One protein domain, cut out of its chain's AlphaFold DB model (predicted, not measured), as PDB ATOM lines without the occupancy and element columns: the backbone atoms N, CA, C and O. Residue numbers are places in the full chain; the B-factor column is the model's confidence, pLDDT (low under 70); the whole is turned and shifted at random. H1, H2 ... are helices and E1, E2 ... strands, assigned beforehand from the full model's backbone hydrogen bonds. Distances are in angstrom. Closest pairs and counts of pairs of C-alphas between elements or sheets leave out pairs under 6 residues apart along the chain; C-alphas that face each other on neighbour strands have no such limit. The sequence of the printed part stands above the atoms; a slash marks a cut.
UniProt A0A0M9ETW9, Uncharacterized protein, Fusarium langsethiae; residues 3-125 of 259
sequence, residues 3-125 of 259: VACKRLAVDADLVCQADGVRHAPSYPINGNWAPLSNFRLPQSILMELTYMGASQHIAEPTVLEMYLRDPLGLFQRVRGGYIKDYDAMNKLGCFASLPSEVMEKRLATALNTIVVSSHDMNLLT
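This is residues 3 to 125 of the 259 residues of an uncharacterized protein of Fusarium langsethiae (UniProt A0A0M9ETW9). The model is a loose, spread-out arrangement: a two-stranded hairpin, E1 and E2, sits at one end of the longest axis, away from a group of helices, and a looping stretch with no named element, residues 70 to 99, reaches the other end. Between the ends, the long helix H3 lies nearest the mean of the C-alphas, H1 stands crosswise to it, short H2 is near H1, and tiny H4 follows H3; residues 22 to 34, in the link from E2 to H1, stand free. The printed part has 123 residues with two named strands and then four named helices, in the order E1 E2 H1 H2 H3 H4, and the sheet E1 - E2 is antiparallel. The class is mixed, helices and strands, with under half of the residues in named elements. The whole is loose, with a radius of gyration of the C-alphas of 17.8 A and spans of 55 by 41 by 27 A.

E1, residues 3 to 7, and E2, residues 14 to 20, form an antiparallel hairpin with 147 degrees between their directions. C-alphas 5 and 16 face each other at 3.9 A, and N 4 and O 17, 2.9 A, and N 6 and O 15, 3.0 A, are within hydrogen-bond range. H1, residues 40 to 50, is close to but not clearly touching H2, residues 63 to 69; their closest C-alphas, of Glu 48 and Val 63, are 6.8 A apart, and their lines are about perpendicular at 87 degrees. H3, residues 100 to 118, only just touches H1, with 3 pairs of C-alphas within 8 A, and does so with residues 111 to 114 alone; the closest C-alphas are those of Leu 49 and Leu 111, 7.2 A. Their lines stand at 72 degrees, only just about perpendicular. H4, residues 121 to 124, is only just apart from H3, closest 8.5 A. E1 is apart from H1, H2, H3 and H4. Residues 77 to 78 pair antiparallel with residues 81 to 82. Every O i to N i+4 pair is within hydrogen-bond range in H1, H2 and H3; H4 is too short for such a pair.

E1 begins at C-alpha 3, (238.172, -40.876, 57.471), and is 13.1 A long; E2 is 17.6 A. H1 begins at C-alpha 40, (261.887, -57.184, 47.073), and is 15.4 A long; H2 is 9.8 A. H3 is 26.4 A long. H4, 5.0 A long, ends at C-alpha 124, (232.358, -60.789, 55.357).

The two C-alphas farthest apart, of Ala 9 and Asp 85, are 55.2 A apart. The printed part has no cut. The links E2 to H1, H1 to H2 and H2 to H3 are long. The mean pLDDT of the printed part is 71.7, and 43 residues are under 70, among them residues 18 to 31 and 76 to 92.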
ATOM      1  N   VAL A   3     239.342 -40.067  57.133       62.38
ATOM      2  CA  VAL A   3     238.172 -40.876  57.471       62.38
ATOM      3  C   VAL A   3     237.182 -39.942  58.140       62.38
ATOM      4  O   VAL A   3     237.458 -39.415  59.217       62.38
ATOM      5  N   ALA A   4     236.052 -39.705  57.480       73.31
ATOM      6  CA  ALA A   4     234.965 -38.928  58.042       73.31
ATOM      7  C   ALA A   4     233.951 -39.896  58.647       73.31
ATOM      8  O   ALA A   4     233.389 -40.752  57.961       73.31
ATOM      9  N   CYS A   5     233.717 -39.753  59.945       82.50
ATOM     10  CA  CYS A   5     232.682 -40.492  60.647       82.50
ATOM     11  C   CYS A   5     231.476 -39.585  60.835       82.50
ATOM     12  O   CYS A   5     231.594 -38.495  61.398       82.50
ATOM     13  N   LYS A   6     230.314 -40.022  60.349       83.75
ATOM     14  CA  LYS A   6     229.058 -39.292  60.515       83.75
ATOM     15  C   LYS A   6     228.056 -40.177  61.239       83.75
ATOM     16  O   LYS A   6     227.908 -41.357  60.929       83.75
ATOM     17  N   ARG A   7     227.360 -39.582  62.206       83.88
ATOM     18  CA  ARG A   7     226.212 -40.187  62.886       83.88
ATOM     19  C   ARG A   7     224.946 -39.563  62.317       83.88
ATOM     20  O   ARG A   7     224.822 -38.341  62.316       83.88
ATOM     21  N   LEU A   8     224.036 -40.387  61.804       75.81
ATOM     22  CA  LEU A   8     222.781 -39.914  61.201       75.81
ATOM     23  C   LEU A   8     221.744 -39.486  62.255       75.81
ATOM     24  O   LEU A   8     220.893 -38.650  61.972       75.81
ATOM     25  N   ALA A   9     221.839 -40.024  63.470       78.88
ATOM     26  CA  ALA A   9     221.041 -39.644  64.633       78.88
ATOM     27  C   ALA A   9     221.863 -39.855  65.915       78.88
ATOM     28  O   ALA A   9     222.898 -40.524  65.878       78.88
ATOM     29  N   VAL A  10     221.400 -39.308  67.044       76.81
ATOM     30  CA  VAL A  10     222.076 -39.430  68.352       76.81
ATOM     31  C   VAL A  10     222.285 -40.898  68.742       76.81
ATOM     32  O   VAL A  10     223.342 -41.223  69.276       76.81
ATOM     33  N   ASP A  11     221.368 -41.781  68.339       76.50
ATOM     34  CA  ASP A  11     221.364 -43.204  68.704       76.50
ATOM     35  C   ASP A  11     221.738 -44.136  67.535       76.50
ATOM     36  O   ASP A  11     221.664 -45.354  67.661       76.50
ATOM     37  N   ALA A  12     222.116 -43.586  66.375       73.62
ATOM     38  CA  ALA A  12     222.459 -44.382  65.197       73.62
ATOM     39  C   ALA A  12     223.920 -44.854  65.215       73.62
ATOM     40  O   ALA A  12     224.793 -44.233  65.832       73.62
ATOM     41  N   ASP A  13     224.207 -45.916  64.464       66.75
ATOM     42  CA  ASP A  13     225.574 -46.399  64.290       66.75
ATOM     43  C   ASP A  13     226.477 -45.328  63.668       66.75
ATOM     44  O   ASP A  13     226.074 -44.535  62.807       66.75
ATOM     45  N   LEU A  14     227.720 -45.280  64.152       77.62
ATOM     46  CA  LEU A  14     228.735 -44.378  63.631       77.62
ATOM     47  C   LEU A  14     229.262 -44.956  62.315       77.62
ATOM     48  O   LEU A  14     230.078 -45.875  62.312       77.62
ATOM     49  N   VAL A  15     228.799 -44.411  61.193       73.25
ATOM     50  CA  VAL A  15     229.268 -44.833  59.873       73.25
ATOM     51  C   VAL A  15     230.507 -44.015  59.525       73.25
ATOM     52  O   VAL A  15     230.437 -42.808  59.280       73.25
ATOM     53  N   CYS A  16     231.658 -44.682  59.538       73.56
ATOM     54  CA  CYS A  16     232.935 -44.114  59.131       73.56
ATOM     55  C   CYS A  16     233.226 -44.491  57.682       73.56
ATOM     56  O   CYS A  16     233.366 -45.668  57.357       73.56
ATOM     57  N   GLN A  17     233.340 -43.486  56.819       70.44
ATOM     58  CA  GLN A  17     233.706 -43.675  55.423       70.44
ATOM     59  C   GLN A  17     235.002 -42.923  55.124       70.44
ATOM     60  O   GLN A  17     235.262 -41.841  55.656       70.44
ATOM     61  N   ALA A  18     235.843 -43.510  54.274       62.72
ATOM     62  CA  ALA A  18     236.990 -42.807  53.723       62.72
ATOM     63  C   ALA A  18     236.478 -41.713  52.771       62.72
ATOM     64  O   ALA A  18     236.075 -42.008  51.650       62.72
ATOM     65  N   ASP A  19     236.469 -40.466  53.241       57.53
ATOM     66  CA  ASP A  19     235.980 -39.288  52.500       57.53
ATOM     67  C   ASP A  19     236.955 -38.905  51.372       57.53
ATOM     68  O   ASP A  19     236.598 -38.321  50.353       57.53
ATOM     69  N   GLY A  20     238.217 -39.310  51.523       51.19
ATOM     70  CA  GLY A  20     239.205 -39.225  50.464       51.19
ATOM     71  C   GLY A  20     240.512 -39.925  50.816       51.19
ATOM     72  O   GLY A  20     241.094 -39.750  51.895       51.19
ATOM     73  N   VAL A  21     241.049 -40.673  49.853       53.28
ATOM     74  CA  VAL A  21     242.455 -41.092  49.866       53.28
ATOM     75  C   VAL A  21     243.263 -39.978  49.207       53.28
ATOM     76  O   VAL A  21     243.686 -40.077  48.060       53.28
ATOM     77  N   ARG A  22     243.431 -38.856  49.914       51.28
ATOM     78  CA  ARG A  22     244.342 -37.808  49.442       51.28
ATOM     79  C   ARG A  22     245.777 -38.304  49.563       51.28
ATOM     80  O   ARG A  22     246.173 -38.846  50.600       51.28
ATOM     81  N   HIS A  23     246.551 -38.074  48.507       54.78
ATOM     82  CA  HIS A  23     248.004 -38.136  48.566       54.78
ATOM     83  C   HIS A  23     248.468 -37.229  49.711       54.78
ATOM     84  O   HIS A  23     247.964 -36.113  49.827       54.78
ATOM     85  N   ALA A  24     249.369 -37.693  50.583       55.16
ATOM     86  CA  ALA A  24     249.854 -36.858  51.680       55.16
ATOM     87  C   ALA A  24     250.546 -35.618  51.075       55.16
ATOM     88  O   ALA A  24     251.585 -35.785  50.432       55.16
ATOM     89  N   PRO A  25     249.992 -34.398  51.231       53.69
ATOM     90  CA  PRO A  25     250.518 -33.207  50.560       53.69
ATOM     91  C   PRO A  25     251.925 -32.838  51.052       53.69
ATOM     92  O   PRO A  25     252.668 -32.160  50.354       53.69
ATOM     93  N   SER A  26     252.315 -33.333  52.230       54.84
ATOM     94  CA  SER A  26     253.640 -33.160  52.825       54.84
ATOM     95  C   SER A  26     254.746 -34.020  52.201       54.84
ATOM     96  O   SER A  26     255.910 -33.801  52.518       54.84
ATOM     97  N   TYR A  27     254.421 -34.981  51.329       56.53
ATOM     98  CA  TYR A  27     255.406 -35.863  50.692       56.53
ATOM     99  C   TYR A  27     255.115 -36.009  49.190       56.53
ATOM    100  O   TYR A  27     254.495 -36.995  48.777       56.53
ATOM    101  N   PRO A  28     255.533 -35.037  48.356       59.94
ATOM    102  CA  PRO A  28     255.530 -35.220  46.909       59.94
ATOM    103  C   PRO A  28     256.458 -36.386  46.541       59.94
ATOM    104  O   PRO A  28     257.575 -36.490  47.053       59.94
ATOM    105  N   ILE A  29     255.994 -37.284  45.667       58.12
ATOM    106  CA  ILE A  29     256.839 -38.349  45.115       58.12
ATOM    107  C   ILE A  29     257.822 -37.681  44.156       58.12
ATOM    108  O   ILE A  29     257.526 -37.458  42.985       58.12
ATOM    109  N   ASN A  30     258.998 -37.330  44.665       55.72
ATOM    110  CA  ASN A  30     260.095 -36.839  43.846       55.72
ATOM    111  C   ASN A  30     260.820 -38.043  43.231       55.72
ATOM    112  O   ASN A  30     261.820 -38.515  43.765       55.72
ATOM    113  N   GLY A  31     260.292 -38.578  42.129       66.62
ATOM    114  CA  GLY A  31     260.968 -39.619  41.354       66.62
ATOM    115  C   GLY A  31     260.056 -40.395  40.405       66.62
ATOM    116  O   GLY A  31     258.858 -40.514  40.635       66.62
ATOM    117  N   ASN A  32     260.648 -40.983  39.361       74.31
ATOM    118  CA  ASN A  32     259.958 -41.879  38.415       74.31
ATOM    119  C   ASN A  32     259.698 -43.287  38.983       74.31
ATOM    120  O   ASN A  32     259.128 -44.138  38.304       74.31
ATOM    121  N   TRP A  33     260.148 -43.553  40.209       66.94
ATOM    122  CA  TRP A  33     260.106 -44.867  40.836       66.94
ATOM    123  C   TRP A  33     259.021 -44.887  41.909       66.94
ATOM    124  O   TRP A  33     259.053 -44.102  42.858       66.94
ATOM    125  N   ALA A  34     258.053 -45.788  41.759       71.31
ATOM    126  CA  ALA A  34     257.053 -46.044  42.787       71.31
ATOM    127  C   ALA A  34     257.636 -46.945  43.894       71.31
ATOM    128  O   ALA A  34     258.543 -47.727  43.627       71.31
ATOM    129  N   PRO A  35     257.067 -46.959  45.112       65.88
ATOM    130  CA  PRO A  35     257.445 -47.924  46.153       65.88
ATOM    131  C   PRO A  35     257.362 -49.399  45.710       65.88
ATOM    132  O   PRO A  35     258.057 -50.248  46.256       65.88
ATOM    133  N   LEU A  36     256.540 -49.695  44.695       71.69
ATOM    134  CA  LEU A  36     256.386 -51.024  44.091       71.69
ATOM    135  C   LEU A  36     257.398 -51.329  42.975       71.69
ATOM    136  O   LEU A  36     257.406 -52.439  42.453       71.69
ATOM    137  N   SER A  37     258.246 -50.375  42.580       75.75
ATOM    138  CA  SER A  37     259.207 -50.595  41.494       75.75
ATOM    139  C   SER A  37     260.363 -51.512  41.893       75.75
ATOM    140  O   SER A  37     261.013 -52.100  41.034       75.75
ATOM    141  N   ASN A  38     260.634 -51.640  43.192       75.69
ATOM    142  CA  ASN A  38     261.548 -52.637  43.729       75.69
ATOM    143  C   ASN A  38     260.714 -53.805  44.249       75.69
ATOM    144  O   ASN A  38     260.070 -53.655  45.276       75.69
ATOM    145  N   PHE A  39     260.741 -54.956  43.573       74.25
ATOM    146  CA  PHE A  39     259.906 -56.110  43.925       74.25
ATOM    147  C   PHE A  39     260.237 -56.728  45.295       74.25
ATOM    148  O   PHE A  39     259.355 -57.306  45.924       74.25
ATOM    149  N   ARG A  40     261.481 -56.591  45.786       71.69
ATOM    150  CA  ARG A  40     261.887 -57.184  47.073       71.69
ATOM    151  C   ARG A  40     261.215 -56.501  48.256       71.69
ATOM    152  O   ARG A  40     260.793 -57.179  49.183       71.69
ATOM    153  N   LEU A  41     261.101 -55.173  48.217       73.81
ATOM    154  CA  LEU A  41     260.515 -54.386  49.307       73.81
ATOM    155  C   LEU A  41     259.065 -54.799  49.630       73.81
ATOM    156  O   LEU A  41     258.824 -55.207  50.764       73.81
ATOM    157  N   PRO A  42     258.100 -54.754  48.690       76.62
ATOM    158  CA  PRO A  42     256.723 -55.128  48.972       76.62
ATOM    159  C   PRO A  42     256.592 -56.619  49.275       76.62
ATOM    160  O   PRO A  42     255.822 -56.966  50.161       76.62
ATOM    161  N   GLN A  43     257.354 -57.493  48.603       76.81
ATOM    162  CA  GLN A  43     257.312 -58.931  48.863       76.81
ATOM    163  C   GLN A  43     257.689 -59.242  50.313       76.81
ATOM    164  O   GLN A  43     256.965 -59.950  51.008       76.81
ATOM    165  N   SER A  44     258.808 -58.699  50.781       74.25
ATOM    166  CA  SER A  44     259.288 -58.966  52.128       74.25
ATOM    167  C   SER A  44     258.475 -58.237  53.199       74.25
ATOM    168  O   SER A  44     258.212 -58.826  54.237       74.25
ATOM    169  N   ILE A  45     258.002 -57.007  52.952       78.25
ATOM    170  CA  ILE A  45     257.088 -56.319  53.883       78.25
ATOM    171  C   ILE A  45     255.781 -57.107  54.033       78.25
ATOM    172  O   ILE A  45     255.312 -57.295  55.153       78.25
ATOM    173  N   LEU A  46     255.204 -57.587  52.925       78.25
ATOM    174  CA  LEU A  46     253.976 -58.381  52.956       78.25
ATOM    175  C   LEU A  46     254.198 -59.704  53.696       78.25
ATOM    176  O   LEU A  46     253.375 -60.072  54.527       78.25
ATOM    177  N   MET A  47     255.331 -60.366  53.452       76.38
ATOM    178  CA  MET A  47     255.716 -61.578  54.171       76.38
ATOM    179  C   MET A  47     255.821 -61.326  55.684       76.38
ATOM    180  O   MET A  47     255.183 -62.030  56.461       76.38
ATOM    181  N   GLU A  48     256.540 -60.292  56.127       77.62
ATOM    182  CA  GLU A  48     256.652 -59.977  57.559       77.62
ATOM    183  C   GLU A  48     255.289 -59.626  58.181       77.62
ATOM    184  O   GLU A  48     254.975 -60.088  59.275       77.62
ATOM    185  N   LEU A  49     254.434 -58.882  57.467       79.44
ATOM    186  CA  LEU A  49     253.076 -58.557  57.920       79.44
ATOM    187  C   LEU A  49     252.200 -59.804  58.098       79.44
ATOM    188  O   LEU A  49     251.422 -59.864  59.048       79.44
ATOM    189  N   THR A  50     252.348 -60.819  57.241       73.31
ATOM    190  CA  THR A  50     251.617 -62.089  57.393       73.31
ATOM    191  C   THR A  50     252.074 -62.920  58.595       73.31
ATOM    192  O   THR A  50     251.293 -63.713  59.112       73.31
ATOM    193  N   TYR A  51     253.293 -62.697  59.099       70.81
ATOM    194  CA  TYR A  51     253.858 -63.393  60.265       70.81
ATOM    195  C   TYR A  51     253.944 -62.504  61.523       70.81
ATOM    196  O   TYR A  51     254.734 -62.780  62.428       70.81
ATOM    197  N   MET A  52     253.115 -61.455  61.621       71.88
ATOM    198  CA  MET A  52     253.030 -60.592  62.815       71.88
ATOM    199  C   MET A  52     252.344 -61.225  64.030       71.88
ATOM    200  O   MET A  52     252.347 -60.631  65.107       71.88
ATOM    201  N   GLY A  53     251.779 -62.423  63.882       71.12
ATOM    202  CA  GLY A  53     251.205 -63.172  64.996       71.12
ATOM    203  C   GLY A  53     252.247 -63.634  66.020       71.12
ATOM    204  O   GLY A  53     253.458 -63.609  65.788       71.12
ATOM    205  N   ALA A  54     251.755 -64.100  67.166       67.00
ATOM    206  CA  ALA A  54     252.594 -64.776  68.144       67.00
ATOM    207  C   ALA A  54     253.076 -66.122  67.571       67.00
ATOM    208  O   ALA A  54     252.278 -66.944  67.127       67.00
ATOM    209  N   SER A  55     254.386 -66.348  67.598       68.62
ATOM    210  CA  SER A  55     255.047 -67.603  67.246       68.62
ATOM    211  C   SER A  55     255.825 -68.087  68.459       68.62
ATOM    212  O   SER A  55     256.375 -67.288  69.209       68.62
ATOM    213  N   GLN A  56     255.881 -69.401  68.652       65.00
ATOM    214  CA  GLN A  56     256.602 -70.035  69.762       65.00
ATOM    215  C   GLN A  56     258.031 -70.442  69.369       65.00
ATOM    216  O   GLN A  56     258.632 -71.319  69.989       65.00
ATOM    217  N   HIS A  57     258.578 -69.855  68.301       69.19
ATOM    218  CA  HIS A  57     259.894 -70.230  67.806       69.19
ATOM    219  C   HIS A  57     260.995 -69.785  68.784       69.19
ATOM    220  O   HIS A  57     261.203 -68.601  69.013       69.19
ATOM    221  N   ILE A  58     261.731 -70.749  69.344       67.00
ATOM    222  CA  ILE A  58     262.668 -70.533  70.465       67.00
ATOM    223  C   ILE A  58     263.835 -69.596  70.101       67.00
ATOM    224  O   ILE A  58     264.378 -68.915  70.968       67.00
ATOM    225  N   ALA A  59     264.244 -69.573  68.831       68.00
ATOM    226  CA  ALA A  59     265.450 -68.870  68.381       68.00
ATOM    227  C   ALA A  59     265.179 -67.613  67.540       68.00
ATOM    228  O   ALA A  59     266.118 -66.878  67.246       68.00
ATOM    229  N   GLU A  60     263.929 -67.371  67.138       71.56
ATOM    230  CA  GLU A  60     263.607 -66.266  66.234       71.56
ATOM    231  C   GLU A  60     262.516 -65.388  66.839       71.56
ATOM    232  O   GLU A  60     261.406 -65.889  67.032       71.56
ATOM    233  N   PRO A  61     262.783 -64.093  67.104       73.56
ATOM    234  CA  PRO A  61     261.760 -63.207  67.619       73.56
ATOM    235  C   PRO A  61     260.644 -63.050  66.599       73.56
ATOM    236  O   PRO A  61     260.896 -62.904  65.397       73.56
ATOM    237  N   THR A  62     259.409 -63.013  67.083       76.75
ATOM    238  CA  THR A  62     258.270 -62.632  66.246       76.75
ATOM    239  C   THR A  62     258.390 -61.184  65.788       76.75
ATOM    240  O   THR A  62     259.049 -60.353  66.414       76.75
ATOM    241  N   VAL A  63     257.699 -60.844  64.702       77.19
ATOM    242  CA  VAL A  63     257.612 -59.448  64.253       77.19
ATOM    243  C   VAL A  63     256.931 -58.581  65.323       77.19
ATOM    244  O   VAL A  63     257.308 -57.427  65.506       77.19
ATOM    245  N   LEU A  64     256.011 -59.158  66.108       80.81
ATOM    246  CA  LEU A  64     255.429 -58.519  67.290       80.81
ATOM    247  C   LEU A  64     256.476 -58.232  68.377       80.81
ATOM    248  O   LEU A  64     256.540 -57.119  68.888       80.81
ATOM    249  N   GLU A  65     257.326 -59.197  68.723       80.06
ATOM    250  CA  GLU A  65     258.412 -58.988  69.691       80.06
ATOM    251  C   GLU A  65     259.422 -57.943  69.207       80.06
ATOM    252  O   GLU A  65     259.905 -57.132  69.999       80.06
ATOM    253  N   MET A  66     259.713 -57.917  67.903       79.56
ATOM    254  CA  MET A  66     260.547 -56.873  67.310       79.56
ATOM    255  C   MET A  66     259.878 -55.502  67.384       79.56
ATOM    256  O   MET A  66     260.543 -54.542  67.761       79.56
ATOM    257  N   TYR A  67     258.572 -55.417  67.110       81.19
ATOM    258  CA  TYR A  67     257.799 -54.184  67.264       81.19
ATOM    259  C   TYR A  67     257.833 -53.655  68.701       81.19
ATOM    260  O   TYR A  67     258.070 -52.468  68.917       81.19
ATOM    261  N   LEU A  68     257.633 -54.538  69.688       84.00
ATOM    262  CA  LEU A  68     257.655 -54.183  71.110       84.00
ATOM    263  C   LEU A  68     259.037 -53.706  71.572       84.00
ATOM    264  O   LEU A  68     259.130 -52.874  72.473       84.00
ATOM    265  N   ARG A  69     260.112 -54.222  70.965       81.44
ATOM    266  CA  ARG A  69     261.484 -53.796  71.252       81.44
ATOM    267  C   ARG A  69     261.841 -52.471  70.579       81.44
ATOM    268  O   ARG A  69     262.445 -51.615  71.221       81.44
ATOM    269  N   ASP A  70     261.549 -52.345  69.287       80.56
ATOM    270  CA  ASP A  70     261.848 -51.175  68.462       80.56
ATOM    271  C   ASP A  70     260.843 -51.063  67.295       80.56
ATOM    272  O   ASP A  70     260.993 -51.742  66.271       80.56
ATOM    273  N   PRO A  71     259.838 -50.171  67.390       80.25
ATOM    274  CA  PRO A  71     258.795 -50.055  66.372       80.25
ATOM    275  C   PRO A  71     259.325 -49.523  65.031       80.25
ATOM    276  O   PRO A  71     258.744 -49.803  63.983       80.25
ATOM    277  N   LEU A  72     260.434 -48.774  65.032       78.75
ATOM    278  CA  LEU A  72     261.060 -48.252  63.810       78.75
ATOM    279  C   LEU A  72     262.018 -49.274  63.172       78.75
ATOM    280  O   LEU A  72     262.356 -49.166  61.987       78.75
ATOM    281  N   GLY A  73     262.433 -50.274  63.952       74.50
ATOM    282  CA  GLY A  73     263.278 -51.399  63.558       74.50
ATOM    283  C   GLY A  73     262.517 -52.625  63.044       74.50
ATOM    284  O   GLY A  73     263.153 -53.613  62.690       74.50
ATOM    285  N   LEU A  74     261.184 -52.564  62.958       77.88
ATOM    286  CA  LEU A  74     260.302 -53.689  62.619       77.88
ATOM    287  C   LEU A  74     260.737 -54.486  61.378       77.88
ATOM    288  O   LEU A  74     260.808 -55.709  61.403       77.88
ATOM    289  N   PHE A  75     261.066 -53.778  60.297       76.25
ATOM    290  CA  PHE A  75     261.477 -54.363  59.017       76.25
ATOM    291  C   PHE A  75     263.007 -54.427  58.865       76.25
ATOM    292  O   PHE A  75     263.540 -54.317  57.766       76.25
ATOM    293  N   GLN A  76     263.750 -54.533  59.965       69.00
ATOM    294  CA  GLN A  76     265.205 -54.755  59.946       69.00
ATOM    295  C   GLN A  76     265.562 -56.215  60.276       69.00
ATOM    296  O   GLN A  76     266.723 -56.543  60.512       69.00
ATOM    297  N   ARG A  77     264.557 -57.102  60.279       62.22
ATOM    298  CA  ARG A  77     264.711 -58.543  60.484       62.22
ATOM    299  C   ARG A  77     265.365 -59.196  59.268       62.22
ATOM    300  O   ARG A  77     264.897 -59.049  58.143       62.22
ATOM    301  N   VAL A  78     266.416 -59.975  59.508       58.12
ATOM    302  CA  VAL A  78     267.077 -60.803  58.488       58.12
ATOM    303  C   VAL A  78     267.244 -62.199  59.062       58.12
ATOM    304  O   VAL A  78     267.855 -62.343  60.118       58.12
ATOM    305  N   ARG A  79     266.703 -63.227  58.389       55.22
ATOM    306  CA  ARG A  79     266.789 -64.643  58.820       55.22
ATOM    307  C   ARG A  79     266.495 -64.843  60.317       55.22
ATOM    308  O   ARG A  79     267.273 -65.478  61.021       55.22
ATOM    309  N   GLY A  80     265.421 -64.246  60.829       55.00
ATOM    310  CA  GLY A  80     265.023 -64.525  62.209       55.00
ATOM    311  C   GLY A  80     265.797 -63.793  63.308       55.00
ATOM    312  O   GLY A  80     265.518 -64.042  64.469       55.00
ATOM    313  N   GLY A  81     266.731 -62.885  62.995       56.69
ATOM    314  CA  GLY A  81     267.493 -62.121  63.995       56.69
ATOM    315  C   GLY A  81     267.304 -60.603  63.897       56.69
ATOM    316  O   GLY A  81     267.007 -60.074  62.825       56.69
ATOM    317  N   TYR A  82     267.501 -59.900  65.020       58.38
ATOM    318  CA  TYR A  82     267.620 -58.435  65.067       58.38
ATOM    319  C   TYR A  82     269.083 -58.042  64.845       58.38
ATOM    320  O   TYR A  82     269.937 -58.332  65.688       58.38
ATOM    321  N   ILE A  83     269.382 -57.386  63.725       58.06
ATOM    322  CA  ILE A  83     270.728 -56.897  63.411       58.06
ATOM    323  C   ILE A  83     270.752 -55.385  63.645       58.06
ATOM    324  O   ILE A  83     269.979 -54.648  63.045       58.06
ATOM    325  N   LYS A  84     271.645 -54.926  64.530       55.47
ATOM    326  CA  LYS A  84     271.881 -53.490  64.767       55.47
ATOM    327  C   LYS A  84     272.743 -52.838  63.683       55.47
ATOM    328  O   LYS A  84     272.672 -51.624  63.516       55.47
ATOM    329  N   ASP A  85     273.570 -53.625  62.994       53.09
ATOM    330  CA  ASP A  85     274.498 -53.118  61.987       53.09
ATOM    331  C   ASP A  85     273.801 -52.806  60.663       53.09
ATOM    332  O   ASP A  85     272.979 -53.567  60.148       53.09
ATOM    333  N   TYR A  86     274.145 -51.642  60.117       51.44
ATOM    334  CA  TYR A  86     273.599 -51.107  58.879       51.44
ATOM    335  C   TYR A  86     274.072 -51.947  57.685       51.44
ATOM    336  O   TYR A  86     275.120 -51.679  57.104       51.44
ATOM    337  N   ASP A  87     273.295 -52.956  57.296       56.16
ATOM    338  CA  ASP A  87     273.508 -53.676  56.042       56.16
ATOM    339  C   ASP A  87     272.544 -53.162  54.963       56.16
ATOM    340  O   ASP A  87     271.330 -53.388  54.993       56.16
ATOM    341  N   ALA A  88     273.101 -52.446  53.986       53.28
ATOM    342  CA  ALA A  88     272.356 -51.863  52.877       53.28
ATOM    343  C   ALA A  88     271.694 -52.917  51.968       53.28
ATOM    344  O   ALA A  88     270.727 -52.588  51.283       53.28
ATOM    345  N   MET A  89     272.164 -54.174  51.968       54.03
ATOM    346  CA  MET A  89     271.535 -55.257  51.193       54.03
ATOM    347  C   MET A  89     270.288 -55.837  51.861       54.03
ATOM    348  O   MET A  89     269.454 -56.431  51.178       54.03
ATOM    349  N   ASN A  90     270.158 -55.659  53.173       56.31
ATOM    350  CA  ASN A  90     269.156 -56.323  53.996       56.31
ATOM    351  C   ASN A  90     268.102 -55.368  54.576       56.31
ATOM    352  O   ASN A  90     267.126 -55.802  55.187       56.31
ATOM    353  N   LYS A  91     268.264 -54.058  54.372       60.97
ATOM    354  CA  LYS A  91     267.321 -53.058  54.863       60.97
ATOM    355  C   LYS A  91     266.093 -52.972  53.951       60.97
ATOM    356  O   LYS A  91     266.171 -52.493  52.823       60.97
ATOM    357  N   LEU A  92     264.934 -53.347  54.484       66.75
ATOM    358  CA  LEU A  92     263.629 -53.309  53.806       66.75
ATOM    359  C   LEU A  92     263.031 -51.897  53.677       66.75
ATOM    360  O   LEU A  92     261.859 -51.737  53.343       66.75
ATOM    361  N   GLY A  93     263.820 -50.859  53.961       70.50
ATOM    362  CA  GLY A  93     263.421 -49.461  53.847       70.50
ATOM    363  C   GLY A  93     264.007 -48.563  54.936       70.50
ATOM    364  O   GLY A  93     264.454 -49.004  55.995       70.50
ATOM    365  N   CYS A  94     264.003 -47.256  54.680       73.06
ATOM    366  CA  CYS A  94     264.415 -46.246  55.653       73.06
ATOM    367  C   CYS A  94     263.228 -45.834  56.529       73.06
ATOM    368  O   CYS A  94     262.600 -44.810  56.289       73.06
ATOM    369  N   PHE A  95     262.931 -46.642  57.546       77.00
ATOM    370  CA  PHE A  95     261.845 -46.369  58.494       77.00
ATOM    371  C   PHE A  95     262.276 -45.533  59.706       77.00
ATOM    372  O   PHE A  95     261.467 -44.800  60.264       77.00
ATOM    373  N   ALA A  96     263.567 -45.564  60.052       72.12
ATOM    374  CA  ALA A  96     264.136 -44.825  61.183       72.12
ATOM    375  C   ALA A  96     264.050 -43.291  61.052       72.12
ATOM    376  O   ALA A  96     264.139 -42.585  62.049       72.12
ATOM    377  N   SER A  97     263.892 -42.763  59.834       73.88
ATOM    378  CA  SER A  97     263.756 -41.322  59.587       73.88
ATOM    379  C   SER A  97     262.309 -40.822  59.655       73.88
ATOM    380  O   SER A  97     262.080 -39.630  59.462       73.88
ATOM    381  N   LEU A  98     261.324 -41.704  59.866       78.44
ATOM    382  CA  LEU A  98     259.921 -41.305  59.956       78.44
ATOM    383  C   LEU A  98     259.521 -40.962  61.399       78.44
ATOM    384  O   LEU A  98     259.936 -41.653  62.329       78.44
ATOM    385  N   PRO A  99     258.641 -39.961  61.595       84.25
ATOM    386  CA  PRO A  99     257.971 -39.760  62.874       84.25
ATOM    387  C   PRO A  99     257.184 -41.012  63.279       84.25
ATOM    388  O   PRO A  99     256.465 -41.589  62.455       84.25
ATOM    389  N   SER A 100     257.271 -41.394  64.555       81.12
ATOM    390  CA  SER A 100     256.588 -42.570  65.114       81.12
ATOM    391  C   SER A 100     255.076 -42.541  64.875       81.12
ATOM    392  O   SER A 100     254.503 -43.543  64.462       81.12
ATOM    393  N   GLU A 101     254.446 -41.373  65.014       82.62
ATOM    394  CA  GLU A 101     253.005 -41.188  64.798       82.62
ATOM    395  C   GLU A 101     252.568 -41.536  63.363       82.62
ATOM    396  O   GLU A 101     251.495 -42.096  63.129       82.62
ATOM    397  N   VAL A 102     253.407 -41.227  62.369       83.69
ATOM    398  CA  VAL A 102     253.116 -41.538  60.962       83.69
ATOM    399  C   VAL A 102     253.278 -43.032  60.704       83.69
ATOM    400  O   VAL A 102     252.482 -43.605  59.957       83.69
ATOM    401  N   MET A 103     254.292 -43.654  61.312       83.31
ATOM    402  CA  MET A 103     254.502 -45.097  61.229       83.31
ATOM    403  C   MET A 103     253.316 -45.849  61.832       83.31
ATOM    404  O   MET A 103     252.724 -46.678  61.150       83.31
ATOM    405  N   GLU A 104     252.924 -45.510  63.058       84.62
ATOM    406  CA  GLU A 104     251.825 -46.155  63.778       84.62
ATOM    407  C   GLU A 104     250.514 -46.072  62.990       84.62
ATOM    408  O   GLU A 104     249.892 -47.096  62.705       84.62
ATOM    409  N   LYS A 105     250.136 -44.871  62.529       84.50
ATOM    410  CA  LYS A 105     248.913 -44.670  61.734       84.50
ATOM    411  C   LYS A 105     248.907 -45.511  60.454       84.50
ATOM    412  O   LYS A 105     247.881 -46.091  60.092       84.50
ATOM    413  N   ARG A 106     250.038 -45.578  59.745       85.12
ATOM    414  CA  ARG A 106     250.151 -46.334  58.486       85.12
ATOM    415  C   ARG A 106     250.196 -47.839  58.722       85.12
ATOM    416  O   ARG A 106     249.542 -48.564  57.981       85.12
ATOM    417  N   LEU A 107     250.912 -48.288  59.748       85.31
ATOM    418  CA  LEU A 107     250.997 -49.694  60.127       85.31
ATOM    419  C   LEU A 107     249.635 -50.217  60.585       85.31
ATOM    420  O   LEU A 107     249.204 -51.251  60.094       85.31
ATOM    421  N   ALA A 108     248.917 -49.470  61.429       86.62
ATOM    422  CA  ALA A 108     247.559 -49.818  61.845       86.62
ATOM    423  C   ALA A 108     246.616 -49.935  60.640       86.62
ATOM    424  O   ALA A 108     245.868 -50.902  60.516       86.62
ATOM    425  N   THR A 109     246.698 -48.987  59.701       87.62
ATOM    426  CA  THR A 109     245.904 -49.036  58.463       87.62
ATOM    427  C   THR A 109     246.254 -50.271  57.623       87.62
ATOM    428  O   THR A 109     245.355 -50.970  57.156       87.62
ATOM    429  N   ALA A 110     247.544 -50.565  57.441       85.50
ATOM    430  CA  ALA A 110     248.010 -51.716  56.671       85.50
ATOM    431  C   ALA A 110     247.596 -53.045  57.319       85.50
ATOM    432  O   ALA A 110     247.067 -53.912  56.631       85.50
ATOM    433  N   LEU A 111     247.765 -53.177  58.635       85.06
ATOM    434  CA  LEU A 111     247.369 -54.357  59.401       85.06
ATOM    435  C   LEU A 111     245.868 -54.603  59.326       85.06
ATOM    436  O   LEU A 111     245.457 -55.697  58.956       85.06
ATOM    437  N   ASN A 112     245.052 -53.580  59.586       85.44
ATOM    438  CA  ASN A 112     243.597 -53.696  59.474       85.44
ATOM    439  C   ASN A 112     243.182 -54.131  58.064       85.44
ATOM    440  O   ASN A 112     242.298 -54.969  57.907       85.44
ATOM    441  N   THR A 113     243.853 -53.605  57.037       85.44
ATOM    442  CA  THR A 113     243.583 -53.980  55.645       85.44
ATOM    443  C   THR A 113     243.962 -55.435  55.374       85.44
ATOM    444  O   THR A 113     243.169 -56.157  54.777       85.44
ATOM    445  N   ILE A 114     245.136 -55.886  55.829       83.12
ATOM    446  CA  ILE A 114     245.603 -57.265  55.627       83.12
ATOM    447  C   ILE A 114     244.691 -58.253  56.344       83.12
ATOM    448  O   ILE A 114     244.250 -59.216  55.722       83.12
ATOM    449  N   VAL A 115     244.346 -57.986  57.605       81.88
ATOM    450  CA  VAL A 115     243.433 -58.828  58.389       81.88
ATOM    451  C   VAL A 115     242.085 -58.948  57.682       81.88
ATOM    452  O   VAL A 115     241.642 -60.059  57.405       81.88
ATOM    453  N   VAL A 116     241.473 -57.829  57.285       82.38
ATOM    454  CA  VAL A 116     240.198 -57.855  56.549       82.38
ATOM    455  C   VAL A 116     240.335 -58.594  55.215       82.38
ATOM    456  O   VAL A 116     239.471 -59.396  54.880       82.38
ATOM    457  N   SER A 117     241.430 -58.386  54.478       80.94
ATOM    458  CA  SER A 117     241.668 -59.059  53.194       80.94
ATOM    459  C   SER A 117     241.944 -60.558  53.319       80.94
ATOM    460  O   SER A 117     241.746 -61.291  52.354       80.94
ATOM    461  N   SER A 118     242.401 -61.017  54.489       77.94
ATOM    462  CA  SER A 118     242.665 -62.433  54.755       77.94
ATOM    463  C   SER A 118     241.386 -63.238  54.994       77.94
ATOM    464  O   SER A 118     241.399 -64.463  54.882       77.94
ATOM    465  N   HIS A 119     240.270 -62.565  55.295       75.19
ATOM    466  CA  HIS A 119     238.979 -63.214  55.456       75.19
ATOM    467  C   HIS A 119     238.321 -63.513  54.105       75.19
ATOM    468  O   HIS A 119     238.359 -62.720  53.167       75.19
ATOM    469  N   ASP A 120     237.652 -64.664  54.029       74.12
ATOM    470  CA  ASP A 120     236.821 -65.038  52.886       74.12
ATOM    471  C   ASP A 120     235.694 -64.004  52.697       74.12
ATOM    472  O   ASP A 120     234.961 -63.683  53.638       74.12
ATOM    473  N   MET A 121     235.517 -63.498  51.473       73.81
ATOM    474  CA  MET A 121     234.456 -62.535  51.139       73.81
ATOM    475  C   MET A 121     233.058 -63.066  51.485       73.81
ATOM    476  O   MET A 121     232.167 -62.293  51.840       73.81
ATOM    477  N   ASN A 122     232.861 -64.385  51.445       67.94
ATOM    478  CA  ASN A 122     231.596 -65.008  51.838       67.94
ATOM    479  C   ASN A 122     231.343 -64.919  53.351       67.94
ATOM    480  O   ASN A 122     230.192 -64.928  53.784       67.94
ATOM    481  N   LEU A 123     232.407 -64.829  54.154       69.31
ATOM    482  CA  LEU A 123     232.331 -64.642  55.602       69.31
ATOM    483  C   LEU A 123     232.018 -63.177  55.938       69.31
ATOM    484  O   LEU A 123     231.147 -62.915  56.760       69.31
ATOM    485  N   LEU A 124     232.636 -62.229  55.228       74.19
ATOM    486  CA  LEU A 124     232.358 -60.789  55.357       74.19
ATOM    487  C   LEU A 124     230.924 -60.405  54.957       74.19
ATOM    488  O   LEU A 124     230.336 -59.501  55.544       74.19
ATOM    489  N   THR A 125     230.356 -61.081  53.959       76.81
ATOM    490  CA  THR A 125     228.999 -60.809  53.449       76.81
ATOM    491  C   THR A 125     227.905 -61.626  54.146       76.81
ATOM    492  O   THR A 125     226.730 -61.466  53.822       76.81
TER     493      THR A 125